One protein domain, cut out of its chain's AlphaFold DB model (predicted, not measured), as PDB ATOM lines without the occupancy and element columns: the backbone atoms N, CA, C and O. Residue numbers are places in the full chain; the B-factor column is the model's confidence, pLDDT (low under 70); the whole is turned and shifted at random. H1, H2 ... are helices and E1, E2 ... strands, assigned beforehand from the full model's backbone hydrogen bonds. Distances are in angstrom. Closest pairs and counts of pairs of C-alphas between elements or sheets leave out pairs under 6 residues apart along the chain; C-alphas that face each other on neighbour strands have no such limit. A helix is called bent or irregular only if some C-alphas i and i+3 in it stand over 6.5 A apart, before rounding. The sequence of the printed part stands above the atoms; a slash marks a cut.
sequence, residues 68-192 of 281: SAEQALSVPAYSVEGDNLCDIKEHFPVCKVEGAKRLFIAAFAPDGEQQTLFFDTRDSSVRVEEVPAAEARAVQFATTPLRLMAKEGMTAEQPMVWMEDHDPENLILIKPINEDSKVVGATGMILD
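This is residues 68 to 192 of the 281 residues of an uncharacterized protein of Acidobacteria bacterium (UniProt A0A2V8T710). A strongly twisted sheet of five antiparallel strands curls round one long kinked helix, H3, while two short helices, H1 and H2, are over its other face. The printed part has 125 residues, with three named helices and five named strands in the order H1 H2 E1 E2 H3 E3 E4 E5. The sheet's order is E2 E1 E5 E4 E3; the class is mixed, helices and strands. The whole is compact, with a radius of gyration of the C-alphas of 13.1 A and spans of 33 by 31 by 25 A.

H1, residues 68 to 72, is on the sheet at a height of 8.4 A; its C-alpha 69 is 7.4 A from C-alpha 189 of E5, residues 182 to 191, their closest. H2, residues 82 to 86, is on the same face at a height of 9.5 A. E1, residues 100 to 108, and E2, residues 114 to 119, form a hairpin, with N 105 and O 117 2.9 A apart. E1 and E5 are antiparallel, with N 106 and O 186 2.8 A apart. H3, residues 133 to 151, is on the opposite face; its closest C-alphas to E5 are Ala 150 and Val 183, 4.9 A. E3, residues 162 to 164, E4, residues 172 to 179, and E5 form a meander, each strand the antiparallel neighbour of the one before; N 164 and O 172 are 2.8 A apart, N 175 and O 187 2.8 A. O i to N i+4 pairs are within hydrogen-bond range throughout H1, in 13 of 15 in H3 and 0 of 1 in H2, whose O i to N i+3 count is 0 of 2.

H1 begins at C-alpha 68 (315.441, 353.619, 427.117). E1 is 23.1 A long, E2 16.5 A, E4 22.4 A. H3, 24.9 A, has a kink of 48 degrees near residue 145. H2 and H3 are irregular: C-alphas 82 and 85 are 7.3 A apart, 142 and 145 7.2 A. E5, 26.5 A, bends by 50 degrees at residue 185 and ends at C-alpha 191 (308.500, 351.121, 419.022).

The C-alphas farthest apart, of Arg 122 and Glu 152, are 35.5 A apart. The printed part has no cut. The links H2 to E1 and E2 to H3 are long. The mean pLDDT of the printed part is 83.6; residues 81 to 91, 93 to 95, 112 and 156 to 159 are under 70.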
ATOM      1  N   SER A  68     314.923 354.671 427.997       89.38
ATOM      2  CA  SER A  68     315.441 353.619 427.117       89.38
ATOM      3  C   SER A  68     316.045 354.204 425.844       89.38
ATOM      4  O   SER A  68     317.139 353.804 425.461       89.38
ATOM      5  N   ALA A  69     315.393 355.195 425.229       90.06
ATOM      6  CA  ALA A  69     315.902 355.874 424.042       90.06
ATOM      7  C   ALA A  69     317.190 356.653 424.331       90.06
ATOM      8  O   ALA A  69     318.161 356.546 423.594       90.06
ATOM      9  N   GLU A  70     317.220 357.438 425.409       88.44
ATOM     10  CA  GLU A  70     318.389 358.246 425.768       88.44
ATOM     11  C   GLU A  70     319.623 357.378 426.028       88.44
ATOM     12  O   GLU A  70     320.725 357.748 425.624       88.44
ATOM     13  N   GLN A  71     319.439 356.218 426.660       86.12
ATOM     14  CA  GLN A  71     320.520 355.275 426.926       86.12
ATOM     15  C   GLN A  71     320.931 354.517 425.666       86.12
ATOM     16  O   GLN A  71     322.111 354.500 425.331       86.12
ATOM     17  N   ALA A  72     319.973 353.927 424.948       86.25
ATOM     18  CA  ALA A  72     320.264 353.092 423.792       86.25
ATOM     19  C   ALA A  72     320.802 353.904 422.612       86.25
ATOM     20  O   ALA A  72     321.789 353.520 422.009       86.25
ATOM     21  N   LEU A  73     320.208 355.055 422.302       88.56
ATOM     22  CA  LEU A  73     320.517 355.830 421.094       88.56
ATOM     23  C   LEU A  73     321.739 356.751 421.254       88.56
ATOM     24  O   LEU A  73     322.007 357.600 420.408       88.56
ATOM     25  N   SER A  74     322.490 356.644 422.350       84.88
ATOM     26  CA  SER A  74     323.708 357.433 422.568       84.88
ATOM     27  C   SER A  74     324.903 356.840 421.823       84.88
ATOM     28  O   SER A  74     325.840 356.329 422.431       84.88
ATOM     29  N   VAL A  75     324.847 356.919 420.495       83.69
ATOM     30  CA  VAL A  75     325.894 356.446 419.584       83.69
ATOM     31  C   VAL A  75     326.839 357.601 419.230       83.69
ATOM     32  O   VAL A  75     326.367 358.705 418.942       83.69
ATOM     33  N   PRO A  76     328.165 357.396 419.273       82.12
ATOM     34  CA  PRO A  76     329.136 358.444 418.970       82.12
ATOM     35  C   PRO A  76     329.292 358.697 417.459       82.12
ATOM     36  O   PRO A  76     329.117 357.789 416.651       82.12
ATOM     37  N   ALA A  77     329.675 359.924 417.083       83.25
ATOM     38  CA  ALA A  77     329.784 360.372 415.686       83.25
ATOM     39  C   ALA A  77     330.731 359.528 414.820       83.25
ATOM     40  O   ALA A  77     330.350 359.124 413.723       83.25
ATOM     41  N   TYR A  78     331.874 359.111 415.373       79.62
ATOM     42  CA  TYR A  78     332.829 358.246 414.672       79.62
ATOM     43  C   TYR A  78     332.225 356.910 414.198       79.62
ATOM     44  O   TYR A  78     332.820 356.223 413.374       79.62
ATOM     45  N   SER A  79     331.055 356.510 414.722       76.19
ATOM     46  CA  SER A  79     330.364 355.287 414.299       76.19
ATOM     47  C   SER A  79     329.662 355.394 412.946       76.19
ATOM     48  O   SER A  79     329.249 354.374 412.399       76.19
ATOM     49  N   VAL A  80     329.497 356.612 412.429       77.88
ATOM     50  CA  VAL A  80     328.849 356.898 411.142       77.88
ATOM     51  C   VAL A  80     329.766 357.629 410.157       77.88
ATOM     52  O   VAL A  80     329.344 357.924 409.043       77.88
ATOM     53  N   GLU A  81     331.017 357.899 410.538       68.75
ATOM     54  CA  GLU A  81     332.012 358.562 409.691       68.75
ATOM     55  C   GLU A  81     332.717 357.573 408.737       68.75
ATOM     56  O   GLU A  81     333.337 356.592 409.163       68.75
ATOM     57  N   GLY A  82     332.678 357.875 407.432       61.94
ATOM     58  CA  GLY A  82     333.327 357.094 406.368       61.94
ATOM     59  C   GLY A  82     332.590 355.797 405.996       61.94
ATOM     60  O   GLY A  82     331.431 355.608 406.347       61.94
ATOM     61  N   ASP A  83     333.276 354.868 405.316       59.12
ATOM     62  CA  ASP A  83     332.745 353.523 404.982       59.12
ATOM     63  C   ASP A  83     332.582 352.603 406.223       59.12
ATOM     64  O   ASP A  83     332.171 351.446 406.114       59.12
ATOM     65  N   ASN A  84     332.863 353.113 407.429       58.66
ATOM     66  CA  ASN A  84     332.967 352.347 408.675       58.66
ATOM     67  C   ASN A  84     331.626 351.879 409.264       58.66
ATOM     68  O   ASN A  84     331.628 351.164 410.268       58.66
ATOM     69  N   LEU A  85     330.480 352.231 408.665       66.06
ATOM     70  CA  LEU A  85     329.173 351.734 409.123       66.06
ATOM     71  C   LEU A  85     329.097 350.209 409.165       66.06
ATOM     72  O   LEU A  85     328.325 349.663 409.942       66.06
ATOM     73  N   CYS A  86     329.868 349.520 408.325       59.22
ATOM     74  CA  CYS A  86     329.876 348.060 408.286       59.22
ATOM     75  C   CYS A  86     330.927 347.421 409.213       59.22
ATOM     76  O   CYS A  86     330.870 346.210 409.418       59.22
ATOM     77  N   ASP A  87     331.855 348.201 409.780       57.69
ATOM     78  CA  ASP A  87     333.061 347.674 410.438       57.69
ATOM     79  C   ASP A  87     332.989 347.661 411.975       57.69
ATOM     80  O   ASP A  87     333.783 346.979 412.634       57.69
ATOM     81  N   ILE A  88     332.028 348.364 412.579       58.66
ATOM     82  CA  ILE A  88     331.915 348.464 414.039       58.66
ATOM     83  C   ILE A  88     330.930 347.410 414.553       58.66
ATOM     84  O   ILE A  88     329.741 347.421 414.263       58.66
ATOM     85  N   LYS A  89     331.429 346.475 415.365       58.34
ATOM     86  CA  LYS A  89     330.623 345.369 415.916       58.34
ATOM     87  C   LYS A  89     329.642 345.795 417.013       58.34
ATOM     88  O   LYS A  89     328.678 345.084 417.269       58.34
ATOM     89  N   GLU A  90     329.888 346.931 417.663       64.81
ATOM     90  CA  GLU A  90     329.106 347.423 418.802       64.81
ATOM     91  C   GLU A  90     328.770 348.901 418.604       64.81
ATOM     92  O   GLU A  90     329.452 349.790 419.108       64.81
ATOM     93  N   HIS A  91     327.726 349.180 417.828       67.62
ATOM     94  CA  HIS A  91     327.304 350.562 417.624       67.62
ATOM     95  C   HIS A  91     326.455 351.115 418.778       67.62
ATOM     96  O   HIS A  91     326.389 352.327 418.954       67.62
ATOM     97  N   PHE A  92     325.800 350.255 419.566       72.56
ATOM     98  CA  PHE A  92     324.891 350.669 420.638       72.56
ATOM     99  C   PHE A  92     325.472 350.344 422.024       72.56
ATOM    100  O   PHE A  92     325.869 349.203 422.251       72.56
ATOM    101  N   PRO A  93     325.460 351.292 422.982       66.06
ATOM    102  CA  PRO A  93     326.042 351.114 424.318       66.06
ATOM    103  C   PRO A  93     325.267 350.144 425.226       66.06
ATOM    104  O   PRO A  93     325.820 349.652 426.209       66.06
ATOM    105  N   VAL A  94     323.984 349.885 424.942       65.06
ATOM    106  CA  VAL A  94     323.133 348.956 425.705       65.06
ATOM    107  C   VAL A  94     322.573 347.899 424.762       65.06
ATOM    108  O   VAL A  94     321.836 348.223 423.835       65.06
ATOM    109  N   CYS A  95     322.887 346.628 425.028       60.38
ATOM    110  CA  CYS A  95     322.565 345.522 424.121       60.38
ATOM    111  C   CYS A  95     321.104 345.051 424.166       60.38
ATOM    112  O   CYS A  95     320.704 344.278 423.302       60.38
ATOM    113  N   LYS A  96     320.304 345.481 425.156       75.56
ATOM    114  CA  LYS A  96     318.908 345.043 425.303       75.56
ATOM    115  C   LYS A  96     317.957 346.217 425.504       75.56
ATOM    116  O   LYS A  96     317.934 346.826 426.573       75.56
ATOM    117  N   VAL A  97     317.137 346.488 424.491       83.12
ATOM    118  CA  VAL A  97     316.085 347.513 424.532       83.12
ATOM    119  C   VAL A  97     314.728 346.829 424.487       83.12
ATOM    120  O   VAL A  97     314.331 346.258 423.476       83.12
ATOM    121  N   GLU A  98     314.002 346.870 425.598       88.56
ATOM    122  CA  GLU A  98     312.651 346.317 425.663       88.56
ATOM    123  C   GLU A  98     311.624 347.311 425.098       88.56
ATOM    124  O   GLU A  98     311.732 348.520 425.300       88.56
ATOM    125  N   GLY A  99     310.612 346.803 424.392       88.81
ATOM    126  CA  GLY A  99     309.544 347.626 423.815       88.81
ATOM    127  C   GLY A  99     309.855 348.297 422.482       88.81
ATOM    128  O   GLY A  99     309.075 349.149 422.052       88.81
ATOM    129  N   ALA A 100     310.936 347.898 421.814       92.56
ATOM    130  CA  ALA A 100     311.228 348.258 420.432       92.56
ATOM    131  C   ALA A 100     311.235 347.008 419.535       92.56
ATOM    132  O   ALA A 100     311.689 345.941 419.953       92.56
ATOM    133  N   LYS A 101     310.756 347.154 418.294       92.50
ATOM    134  CA  LYS A 101     310.824 346.126 417.245       92.50
ATOM    135  C   LYS A 101     312.251 345.979 416.734       92.50
ATOM    136  O   LYS A 101     312.747 344.867 416.598       92.50
ATOM    137  N   ARG A 102     312.887 347.116 416.429       92.00
ATOM    138  CA  ARG A 102     314.227 347.210 415.835       92.00
ATOM    139  C   ARG A 102     314.911 348.505 416.253       92.00
ATOM    140  O   ARG A 102     314.248 349.520 416.484       92.00
ATOM    141  N   LEU A 103     316.236 348.462 416.296       92.56
ATOM    142  CA  LEU A 103     317.092 349.643 416.364       92.56
ATOM    143  C   LEU A 103     317.603 349.964 414.959       92.56
ATOM    144  O   LEU A 103     317.707 349.069 414.117       92.56
ATOM    145  N   PHE A 104     317.932 351.223 414.691       92.56
ATOM    146  CA  PHE A 104     318.568 351.599 413.434       92.56
ATOM    147  C   PHE A 104     319.588 352.718 413.602       92.56
ATOM    148  O   PHE A 104     319.517 353.536 414.524       92.56
ATOM    149  N   ILE A 105     320.513 352.757 412.648       91.62
ATOM    150  CA  ILE A 105     321.487 353.826 412.450       91.62
ATOM    151  C   ILE A 105     321.383 354.258 410.996       91.62
ATOM    152  O   ILE A 105     321.466 353.428 410.095       91.62
ATOM    153  N   ALA A 106     321.184 355.548 410.776       91.19
ATOM    154  CA  ALA A 106     321.217 356.174 409.471       91.19
ATOM    155  C   ALA A 106     322.424 357.108 409.415       91.19
ATOM    156  O   ALA A 106     322.494 358.070 410.173       91.19
ATOM    157  N   ALA A 107     323.365 356.831 408.525       90.31
ATOM    158  CA  ALA A 107     324.441 357.757 408.216       90.31
ATOM    159  C   ALA A 107     324.080 358.596 407.000       90.31
ATOM    160  O   ALA A 107     323.475 358.093 406.044       90.31
ATOM    161  N   PHE A 108     324.453 359.870 407.054       89.38
ATOM    162  CA  PHE A 108     324.200 360.823 405.986       89.38
ATOM    163  C   PHE A 108     325.523 361.196 405.335       89.38
ATOM    164  O   PHE A 108     326.398 361.789 405.964       89.38
ATOM    165  N   ALA A 109     325.666 360.846 404.063       81.44
ATOM    166  CA  ALA A 109     326.824 361.235 403.284       81.44
ATOM    167  C   ALA A 109     326.718 362.719 402.866       81.44
ATOM    168  O   ALA A 109     325.609 363.244 402.704       81.44
ATOM    169  N   PRO A 110     327.851 363.417 402.652       72.44
ATOM    170  CA  PRO A 110     327.856 364.831 402.255       72.44
ATOM    171  C   PRO A 110     327.156 365.129 400.918       72.44
ATOM    172  O   PRO A 110     326.732 366.258 400.679       72.44
ATOM    173  N   ASP A 111     327.038 364.136 400.035       73.31
ATOM    174  CA  ASP A 111     326.317 364.227 398.759       73.31
ATOM    175  C   ASP A 111     324.788 364.074 398.909       73.31
ATOM    176  O   ASP A 111     324.032 364.350 397.971       73.31
ATOM    177  N   GLY A 112     324.320 363.725 400.109       68.06
ATOM    178  CA  GLY A 112     322.918 363.501 400.440       68.06
ATOM    179  C   GLY A 112     322.475 362.042 400.335       68.06
ATOM    180  O   GLY A 112     321.291 361.774 400.568       68.06
ATOM    181  N   GLU A 113     323.379 361.113 400.012       77.12
ATOM    182  CA  GLU A 113     323.103 359.680 400.103       77.12
ATOM    183  C   GLU A 113     322.916 359.252 401.564       77.12
ATOM    184  O   GLU A 113     323.480 359.827 402.500       77.12
ATOM    185  N   GLN A 114     322.071 358.243 401.771       82.38
ATOM    186  CA  GLN A 114     321.757 357.723 403.097       82.38
ATOM    187  C   GLN A 114     321.968 356.219 403.125       82.38
ATOM    188  O   GLN A 114     321.314 355.475 402.393       82.38
ATOM    189  N   GLN A 115     322.792 355.764 404.064       87.31
ATOM    190  CA  GLN A 115     322.892 354.352 404.402       87.31
ATOM    191  C   GLN A 115     322.189 354.110 405.734       87.31
ATOM    192  O   GLN A 115     322.512 354.741 406.735       87.31
ATOM    193  N   THR A 116     321.202 353.212 405.747       90.00
ATOM    194  CA  THR A 116     320.486 352.830 406.973       90.00
ATOM    195  C   THR A 116     320.733 351.366 407.290       90.00
ATOM    196  O   THR A 116     320.508 350.494 406.451       90.00
ATOM    197  N   LEU A 117     321.185 351.111 408.511       90.19
ATOM    198  CA  LEU A 117     321.405 349.791 409.075       90.19
ATOM    199  C   LEU A 117     320.381 349.532 410.173       90.19
ATOM    200  O   LEU A 117     320.086 350.425 410.964       90.19
ATOM    201  N   PHE A 118     319.866 348.308 410.224       91.25
ATOM    202  CA  PHE A 118     318.898 347.867 411.222       91.25
ATOM    203  C   PHE A 118     319.503 346.766 412.081       91.25
ATOM    204  O   PHE A 118     320.257 345.932 411.580       91.25
ATOM    205  N   PHE A 119     319.140 346.753 413.358       89.69
ATOM    206  CA  PHE A 119     319.703 345.864 414.366       89.69
ATOM    207  C   PHE A 119     318.602 345.253 415.231       89.69
ATOM    208  O   PHE A 119     317.538 345.859 415.435       89.69
ATOM    209  N   ASP A 120     318.863 344.046 415.729       86.75
ATOM    210  CA  ASP A 120     317.987 343.361 416.678       86.75
ATOM    211  C   ASP A 120     318.026 344.066 418.047       86.75
ATOM    212  O   ASP A 120     319.026 344.662 418.449       86.75
ATOM    213  N   THR A 121     316.911 344.042 418.774       86.38
ATOM    214  CA  THR A 121     316.777 344.713 420.078       86.38
ATOM    215  C   THR A 121     317.249 343.860 421.250       86.38
ATOM    216  O   THR A 121     317.416 344.382 422.354       86.38
ATOM    217  N   ARG A 122     317.450 342.555 421.033       82.69
ATOM    218  CA  ARG A 122     318.011 341.599 422.000       82.69
ATOM    219  C   ARG A 122     319.522 341.491 421.887       82.69
ATOM    220  O   ARG A 122     320.171 341.185 422.885       82.69
ATOM    221  N   ASP A 123     320.032 341.685 420.677       79.75
ATOM    222  CA  ASP A 123     321.453 341.699 420.372       79.75
ATOM    223  C   ASP A 123     321.740 342.776 419.321       79.75
ATOM    224  O   ASP A 123     321.610 342.561 418.115       79.75
ATOM    225  N   SER A 124     322.144 343.950 419.798       74.62
ATOM    226  CA  SER A 124     322.454 345.107 418.957       74.62
ATOM    227  C   SER A 124     323.703 344.929 418.084       74.62
ATOM    228  O   SER A 124     323.966 345.791 417.246       74.62
ATOM    229  N   SER A 125     324.463 343.838 418.249       73.44
ATOM    230  CA  SER A 125     325.563 343.473 417.345       73.44
ATOM    231  C   SER A 125     325.079 342.727 416.096       73.44
ATOM    232  O   SER A 125     325.801 342.630 415.100       73.44
ATOM    233  N   VAL A 126     323.840 342.222 416.116       80.56
ATOM    234  CA  VAL A 126     323.254 341.467 415.009       80.56
ATOM    235  C   VAL A 126     322.496 342.408 414.083       80.56
ATOM    236  O   VAL A 126     321.458 342.976 414.431       80.56
ATOM    237  N   ARG A 127     323.011 342.536 412.859       84.50
ATOM    238  CA  ARG A 127     322.343 343.255 411.776       84.50
ATOM    239  C   ARG A 127     321.148 342.456 411.262       84.50
ATOM    240  O   ARG A 127     321.239 341.255 411.017       84.50
ATOM    241  N   VAL A 128     320.046 343.155 411.027       85.19
ATOM    242  CA  VAL A 128     318.857 342.612 410.372       85.19
ATOM    243  C   VAL A 128     318.927 342.954 408.887       85.19
ATOM    244  O   VAL A 128     318.848 344.122 408.510       85.19
ATOM    245  N   GLU A 129     319.103 341.939 408.041       81.69
ATOM    246  CA  GLU A 129     319.168 342.121 406.583       81.69
ATOM    247  C   GLU A 129     317.776 342.300 405.964       81.69
ATOM    248  O   GLU A 129     317.578 343.158 405.105       81.69
ATOM    249  N   GLU A 130     316.790 341.540 406.445       87.69
ATOM    250  CA  GLU A 130     315.414 341.599 405.957       87.69
ATOM    251  C   GLU A 130     314.535 342.439 406.887       87.69
ATOM    252  O   GLU A 130     314.107 342.010 407.964       87.69
ATOM    253  N   VAL A 131     314.246 343.663 406.450       90.75
ATOM    254  CA  VAL A 131     313.382 344.600 407.171       90.75
ATOM    255  C   VAL A 131     312.081 344.781 406.395       90.75
ATOM    256  O   VAL A 131     312.122 345.014 405.183       90.75
ATOM    257  N   PRO A 132     310.911 344.709 407.057       94.12
ATOM    258  CA  PRO A 132     309.641 344.993 406.409       94.12
ATOM    259  C   PRO A 132     309.663 346.358 405.715       94.12
ATOM    260  O   PRO A 132     310.052 347.367 406.300       94.12
ATOM    261  N   ALA A 133     309.186 346.412 404.471       92.88
ATOM    262  CA  ALA A 133     309.232 347.641 403.678       92.88
ATOM    263  C   ALA A 133     308.480 348.818 404.333       92.88
ATOM    264  O   ALA A 133     308.821 349.972 404.091       92.88
ATOM    265  N   ALA A 134     307.461 348.539 405.153       93.25
ATOM    266  CA  ALA A 134     306.759 349.560 405.931       93.25
ATOM    267  C   ALA A 134     307.675 350.222 406.972       93.25
ATOM    268  O   ALA A 134     307.771 351.445 406.998       93.25
ATOM    269  N   GLU A 135     308.418 349.425 407.741       94.00
ATOM    270  CA  GLU A 135     309.370 349.915 408.743       94.00
ATOM    271  C   GLU A 135     310.507 350.713 408.102       94.00
ATOM    272  O   GLU A 135     310.837 351.807 408.557       94.00
ATOM    273  N   ALA A 136     311.061 350.211 406.994       93.38
ATOM    274  CA  ALA A 136     312.112 350.915 406.266       93.38
ATOM    275  C   ALA A 136     311.640 352.287 405.751       93.38
ATOM    276  O   ALA A 136     312.359 353.278 405.882       93.38
ATOM    277  N   ARG A 137     310.414 352.373 405.213       93.25
ATOM    278  CA  ARG A 137     309.820 353.646 404.770       93.25
ATOM    279  C   ARG A 137     309.552 354.600 405.928       93.25
ATOM    280  O   ARG A 137     309.819 355.790 405.780       93.25
ATOM    281  N   ALA A 138     309.052 354.097 407.056       94.00
ATOM    282  CA  ALA A 138     308.829 354.914 408.245       94.00
ATOM    283  C   ALA A 138     310.150 355.547 408.711       94.00
ATOM    284  O   ALA A 138     310.210 356.756 408.911       94.00
ATOM    285  N   VAL A 139     311.240 354.771 408.763       94.50
ATOM    286  CA  VAL A 139     312.577 355.285 409.110       94.50
ATOM    287  C   VAL A 139     313.092 356.305 408.098       94.50
ATOM    288  O   VAL A 139     313.610 357.348 408.496       94.50
ATOM    289  N   GLN A 140     312.930 356.061 406.796       92.56
ATOM    290  CA  GLN A 140     313.308 357.031 405.761       92.56
ATOM    291  C   GLN A 140     312.561 358.359 405.916       92.56
ATOM    292  O   GLN A 140     313.171 359.427 405.847       92.56
ATOM    293  N   PHE A 141     311.249 358.309 406.156       92.81
ATOM    294  CA  PHE A 141     310.444 359.506 406.387       92.81
ATOM    295  C   PHE A 141     310.924 360.256 407.633       92.81
ATOM    296  O   PHE A 141     311.271 361.432 407.561       92.81
ATOM    297  N   ALA A 142     311.054 359.534 408.744       92.56
ATOM    298  CA  ALA A 142     311.421 360.076 410.043       92.56
ATOM    299  C   ALA A 142     312.830 360.714 410.054       92.56
ATOM    300  O   ALA A 142     313.076 361.706 410.737       92.56
ATOM    301  N   THR A 143     313.759 360.187 409.250       92.56
ATOM    302  CA  THR A 143     315.135 360.708 409.115       92.56
ATOM    303  C   THR A 143     315.290 361.800 408.052       92.56
ATOM    304  O   THR A 143     316.322 362.472 408.017       92.56
ATOM    305  N   THR A 144     314.274 362.045 407.216       91.38
ATOM    306  CA  THR A 144     314.342 363.022 406.114       91.38
ATOM    307  C   THR A 144     314.703 364.441 406.576       91.38
ATOM    308  O   THR A 144     315.584 365.038 405.948       91.38
ATOM    309  N   PRO A 145     314.111 364.995 407.656       89.94
ATOM    310  CA  PRO A 145     314.482 366.328 408.135       89.94
ATOM    311  C   PRO A 145     315.962 366.425 408.525       89.94
ATOM    312  O   PRO A 145     316.625 367.409 408.206       89.94
ATOM    313  N   LEU A 146     316.507 365.377 409.148       89.88
ATOM    314  CA  LEU A 146     317.908 365.333 409.569       89.88
ATOM    315  C   LEU A 146     318.868 365.189 408.400       89.88
ATOM    316  O   LEU A 146     319.913 365.832 408.385       89.88
ATOM    317  N   ARG A 147     318.489 364.407 407.390       89.88
ATOM    318  CA  ARG A 147     319.253 364.316 406.146       89.88
ATOM    319  C   ARG A 147     319.334 365.671 405.441       89.88
ATOM    320  O   ARG A 147     320.385 366.021 404.911       89.88
ATOM    321  N   LEU A 148     318.245 366.444 405.440       89.00
ATOM    322  CA  LEU A 148     318.249 367.797 404.880       89.00
ATOM    323  C   LEU A 148     319.179 368.723 405.674       89.00
ATOM    324  O   LEU A 148     320.005 369.404 405.072       89.00
ATOM    325  N   MET A 149     319.115 368.679 407.010       88.25
ATOM    326  CA  MET A 149     320.025 369.436 407.878       88.25
ATOM    327  C   MET A 149     321.495 369.071 407.637       88.25
ATOM    328  O   MET A 149     322.330 369.969 407.538       88.25
ATOM    329  N   ALA A 150     321.807 367.780 407.494       88.25
ATOM    330  CA  ALA A 150     323.154 367.300 407.189       88.25
ATOM    331  C   ALA A 150     323.652 367.837 405.838       88.25
ATOM    332  O   ALA A 150     324.748 368.393 405.753       88.25
ATOM    333  N   LYS A 151     322.812 367.763 404.795       87.44
ATOM    334  CA  LYS A 151     323.121 368.278 403.453       87.44
ATOM    335  C   LYS A 151     323.359 369.791 403.434       87.44
ATOM    336  O   LYS A 151     324.214 370.272 402.696       87.44
ATOM    337  N   GLU A 152     322.601 370.543 404.225       86.06
ATOM    338  CA  GLU A 152     322.718 372.004 404.321       86.06
ATOM    339  C   GLU A 152     323.796 372.453 405.326       86.06
ATOM    340  O   GLU A 152     324.037 373.649 405.481       86.06
ATOM    341  N   GLY A 153     324.472 371.510 405.997       80.88
ATOM    342  CA  GLY A 153     325.490 371.800 407.008       80.88
ATOM    343  C   GLY A 153     324.933 372.526 408.235       80.88
ATOM    344  O   GLY A 153     325.665 373.267 408.894       80.88
ATOM    345  N   MET A 154     323.640 372.347 408.519       80.44
ATOM    346  CA  MET A 154     322.947 372.990 409.629       80.44
ATOM    347  C   MET A 154     323.326 372.372 410.970       80.44
ATOM    348  O   MET A 154     323.614 371.179 411.090       80.44
ATOM    349  N   THR A 155     323.270 373.207 412.003       77.38
ATOM    350  CA  THR A 155     323.464 372.773 413.381       77.38
ATOM    351  C   THR A 155     322.142 372.362 414.010       77.38
ATOM    352  O   THR A 155     321.181 373.131 413.972       77.38
ATOM    353  N   ALA A 156     322.101 371.189 414.639       69.19
ATOM    354  CA  ALA A 156     320.977 370.794 415.482       69.19
ATOM    355  C   ALA A 156     321.238 371.239 416.930       69.19
ATOM    356  O   ALA A 156     322.219 370.817 417.550       69.19
ATOM    357  N   GLU A 157     320.366 372.087 417.485       62.53
ATOM    358  CA  GLU A 157     320.425 372.452 418.903       62.53
ATOM    359  C   GLU A 157     320.080 371.237 419.774       62.53
ATOM    360  O   GLU A 157     318.927 370.836 419.851       62.53
ATOM    361  N   GLN A 158     321.109 370.691 420.436       57.47
ATOM    362  CA  GLN A 158     321.106 369.550 421.365       57.47
ATOM    363  C   GLN A 158     320.492 368.233 420.830       57.47
ATOM    364  O   GLN A 158     319.417 368.214 420.238       57.47
ATOM    365  N   PRO A 159     321.122 367.068 421.081       62.78
ATOM    366  CA  PRO A 159     320.577 365.784 420.653       62.78
ATOM    367  C   PRO A 159     319.436 365.352 421.586       62.78
ATOM    368  O   PRO A 159     319.589 364.452 422.414       62.78
ATOM    369  N   MET A 160     318.289 366.024 421.491       75.94
ATOM    370  CA  MET A 160     317.065 365.595 422.154       75.94
ATOM    371  C   MET A 160     316.463 364.427 421.375       75.94
ATOM    372  O   MET A 160     316.438 364.436 420.149       75.94
ATOM    373  N   VAL A 161     315.971 363.420 422.095       86.12
ATOM    374  CA  VAL A 161     315.147 362.375 421.488       86.12
ATOM    375  C   VAL A 161     313.759 362.954 421.220       86.12
ATOM    376  O   VAL A 161     313.105 363.420 422.159       86.12
ATOM    377  N   TRP A 162     313.283 362.893 419.979       88.00
ATOM    378  CA  TRP A 162     311.881 363.174 419.647       88.00
ATOM    379  C   TRP A 162     311.200 361.952 419.039       88.00
ATOM    380  O   TRP A 162     311.843 360.954 418.714       88.00
ATOM    381  N   MET A 163     309.876 362.037 418.941       89.06
ATOM    382  CA  MET A 163     309.040 361.029 418.306       89.06
ATOM    383  C   MET A 163     308.606 361.511 416.929       89.06
ATOM    384  O   MET A 163     308.179 362.654 416.797       89.06
ATOM    385  N   GLU A 164     308.682 360.621 415.950       89.44
ATOM    386  CA  GLU A 164     307.956 360.719 414.690       89.44
ATOM    387  C   GLU A 164     306.738 359.791 414.749       89.44
ATOM    388  O   GLU A 164     306.860 358.619 415.126       89.44
ATOM    389  N   ASP A 165     305.566 360.330 414.414       85.56
ATOM    390  CA  ASP A 165     304.269 359.706 414.667       85.56
ATOM    391  C   ASP A 165     303.353 359.599 413.439       85.56
ATOM    392  O   ASP A 165     302.194 359.197 413.569       85.56
ATOM    393  N   HIS A 166     303.888 359.872 412.243       85.00
ATOM    394  CA  HIS A 166     303.174 359.734 410.973       85.00
ATOM    395  C   HIS A 166     302.613 358.317 410.725       85.00
ATOM    396  O   HIS A 166     301.581 358.169 410.067       85.00
ATOM    397  N   ASP A 167     303.285 357.265 411.204       85.75
ATOM    398  CA  ASP A 167     302.826 355.874 411.093       85.75
ATOM    399  C   ASP A 167     302.536 355.292 412.491       85.75
ATOM    400  O   ASP A 167     303.475 354.941 413.209       85.75
ATOM    401  N   PRO A 168     301.256 355.158 412.897       83.44
ATOM    402  CA  PRO A 168     300.882 354.631 414.212       83.44
ATOM    403  C   PRO A 168     301.374 353.204 414.489       83.44
ATOM    404  O   PRO A 168     301.582 352.841 415.648       83.44
ATOM    405  N   GLU A 169     301.588 352.395 413.447       86.88
ATOM    406  CA  GLU A 169     302.106 351.029 413.581       86.88
ATOM    407  C   GLU A 169     303.632 350.998 413.707       86.88
ATOM    408  O   GLU A 169     304.207 350.024 414.210       86.88
ATOM    409  N   ASN A 170     304.297 352.066 413.270       91.19
ATOM    410  CA  ASN A 170     305.745 352.211 413.269       91.19
ATOM    411  C   ASN A 170     306.120 353.575 413.850       91.19
ATOM    412  O   ASN A 170     306.732 354.398 413.176       91.19
ATOM    413  N   LEU A 171     305.753 353.797 415.116       92.19
ATOM    414  CA  LEU A 171     306.193 354.964 415.879       92.19
ATOM    415  C   LEU A 171     307.708 354.910 416.057       92.19
ATOM    416  O   LEU A 171     308.253 353.880 416.465       92.19
ATOM    417  N   ILE A 172     308.390 356.019 415.787       93.81
ATOM    418  CA  ILE A 172     309.852 356.058 415.800       93.81
ATOM    419  C   ILE A 172     310.328 357.074 416.824       93.81
ATOM    420  O   ILE A 172     309.915 358.228 416.803       93.81
ATOM    421  N   LEU A 173     311.252 356.657 417.689       93.62
ATOM    422  CA  LEU A 173     312.059 357.580 418.485       93.62
ATOM    423  C   LEU A 173     313.403 357.789 417.804       93.62
ATOM    424  O   LEU A 173     314.084 356.812 417.500       93.62
ATOM    425  N   ILE A 174     313.771 359.049 417.571       92.88
ATOM    426  CA  ILE A 174     314.990 359.426 416.846       92.88
ATOM    427  C   ILE A 174     315.838 360.340 417.708       92.88
ATOM    428  O   ILE A 174     315.323 361.219 418.401       92.88
ATOM    429  N   LYS A 175     317.149 360.150 417.610       91.50
ATOM    430  CA  LYS A 175     318.179 361.033 418.131       91.50
ATOM    431  C   LYS A 175     319.182 361.360 417.015       91.50
ATOM    432  O   LYS A 175     319.661 360.440 416.348       91.50
ATOM    433  N   PRO A 176     319.530 362.636 416.798       91.06
ATOM    434  CA  PRO A 176     320.515 363.009 415.800       91.06
ATOM    435  C   PRO A 176     321.912 362.667 416.320       91.06
ATOM    436  O   PRO A 176     322.197 362.795 417.514       91.06
ATOM    437  N   ILE A 177     322.779 362.234 415.410       88.75
ATOM    438  CA  ILE A 177     324.205 362.057 415.665       88.75
ATOM    439  C   ILE A 177     324.891 363.317 415.158       88.75
ATOM    440  O   ILE A 177     324.783 363.648 413.975       88.75
ATOM    441  N   ASN A 178     325.574 364.011 416.064       87.19
ATOM    442  CA  ASN A 178     326.216 365.280 415.763       87.19
ATOM    443  C   ASN A 178     327.737 365.165 415.886       87.19
ATOM    444  O   ASN A 178     328.231 364.652 416.891       87.19
ATOM    445  N   GLU A 179     328.451 365.726 414.918       86.56
ATOM    446  CA  GLU A 179     329.899 365.947 414.934       86.56
ATOM    447  C   GLU A 179     330.145 367.459 414.838       86.56
ATOM    448  O   GLU A 179     329.600 368.117 413.953       86.56
ATOM    449  N   ASP A 180     330.877 368.051 415.788       84.12
ATOM    450  CA  ASP A 180     331.122 369.505 415.837       84.12
ATOM    451  C   ASP A 180     329.858 370.371 415.641       84.12
ATOM    452  O   ASP A 180     329.860 371.411 414.981       84.12
ATOM    453  N   SER A 181     328.749 369.946 416.257       82.06
ATOM    454  CA  SER A 181     327.404 370.548 416.157       82.06
ATOM    455  C   SER A 181     326.686 370.385 414.815       82.06
ATOM    456  O   SER A 181     325.546 370.830 414.711       82.06
ATOM    457  N   LYS A 182     327.283 369.733 413.815       86.75
ATOM    458  CA  LYS A 182     326.639 369.388 412.540       86.75
ATOM    459  C   LYS A 182     326.025 368.001 412.608       86.75
ATOM    460  O   LYS A 182     326.601 367.100 413.209       86.75
ATOM    461  N   VAL A 183     324.879 367.820 411.965       88.38
ATOM    462  CA  VAL A 183     324.239 366.504 411.864       88.38
ATOM    463  C   VAL A 183     325.007 365.645 410.858       88.38
ATOM    464  O   VAL A 183     325.116 366.022 409.695       88.38
ATOM    465  N   VAL A 184     325.507 364.490 411.296       88.25
ATOM    466  CA  VAL A 184     326.212 363.499 410.450       88.25
ATOM    467  C   VAL A 184     325.422 362.197 410.294       88.25
ATOM    468  O   VAL A 184     325.675 361.388 409.403       88.25
ATOM    469  N   GLY A 185     324.413 361.995 411.137       90.12
ATOM    470  CA  GLY A 185     323.571 360.812 411.096       90.12
ATOM    471  C   GLY A 185     322.386 360.908 412.044       90.12
ATOM    472  O   GLY A 185     322.115 361.939 412.664       90.12
ATOM    473  N   ALA A 186     321.683 359.797 412.176       92.06
ATOM    474  CA  ALA A 186     320.597 359.611 413.113       92.06
ATOM    475  C   ALA A 186     320.638 358.194 413.672       92.06
ATOM    476  O   ALA A 186     320.950 357.235 412.973       92.06
ATOM    477  N   THR A 187     320.258 358.058 414.929       92.44
ATOM    478  CA  THR A 187     319.938 356.769 415.532       92.44
ATOM    479  C   THR A 187     318.492 356.772 415.950       92.44
ATOM    480  O   THR A 187     317.936 357.809 416.311       92.44
ATOM    481  N   GLY A 188     317.863 355.612 415.908       93.31
ATOM    482  CA  GLY A 188     316.507 355.515 416.394       93.31
ATOM    483  C   GLY A 188     316.088 354.107 416.721       93.31
ATOM    484  O   GLY A 188     316.806 353.132 416.498       93.31
ATOM    485  N   MET A 189     314.895 354.025 417.284       94.12
ATOM    486  CA  MET A 189     314.233 352.767 417.562       94.12
ATOM    487  C   MET A 189     312.782 352.839 417.122       94.12
ATOM    488  O   MET A 189     312.101 353.846 417.329       94.12
ATOM    489  N   ILE A 190     312.329 351.754 416.508       94.69
ATOM    490  CA  ILE A 190     310.937 351.565 416.114       94.69
ATOM    491  C   ILE A 190     310.233 350.942 417.310       94.69
ATOM    492  O   ILE A 190     310.624 349.861 417.754       94.69
ATOM    493  N   LEU A 191     309.227 351.616 417.858       94.25
ATOM    494  CA  LEU A 191     308.500 351.121 419.022       94.25
ATOM    495  C   LEU A 191     307.679 349.880 418.661       94.25
ATOM    496  O   LEU A 191     307.246 349.708 417.523       94.25
ATOM    497  N   ASP A 192     307.468 349.014 419.648       92.94
ATOM    498  CA  ASP A 192     306.630 347.825 419.525       92.94
ATOM    499  C   ASP A 192     305.262 348.052 420.200       92.94
ATOM    500  O   ASP A 192     305.168 347.985 421.433       92.94
TER     501      ASP A 192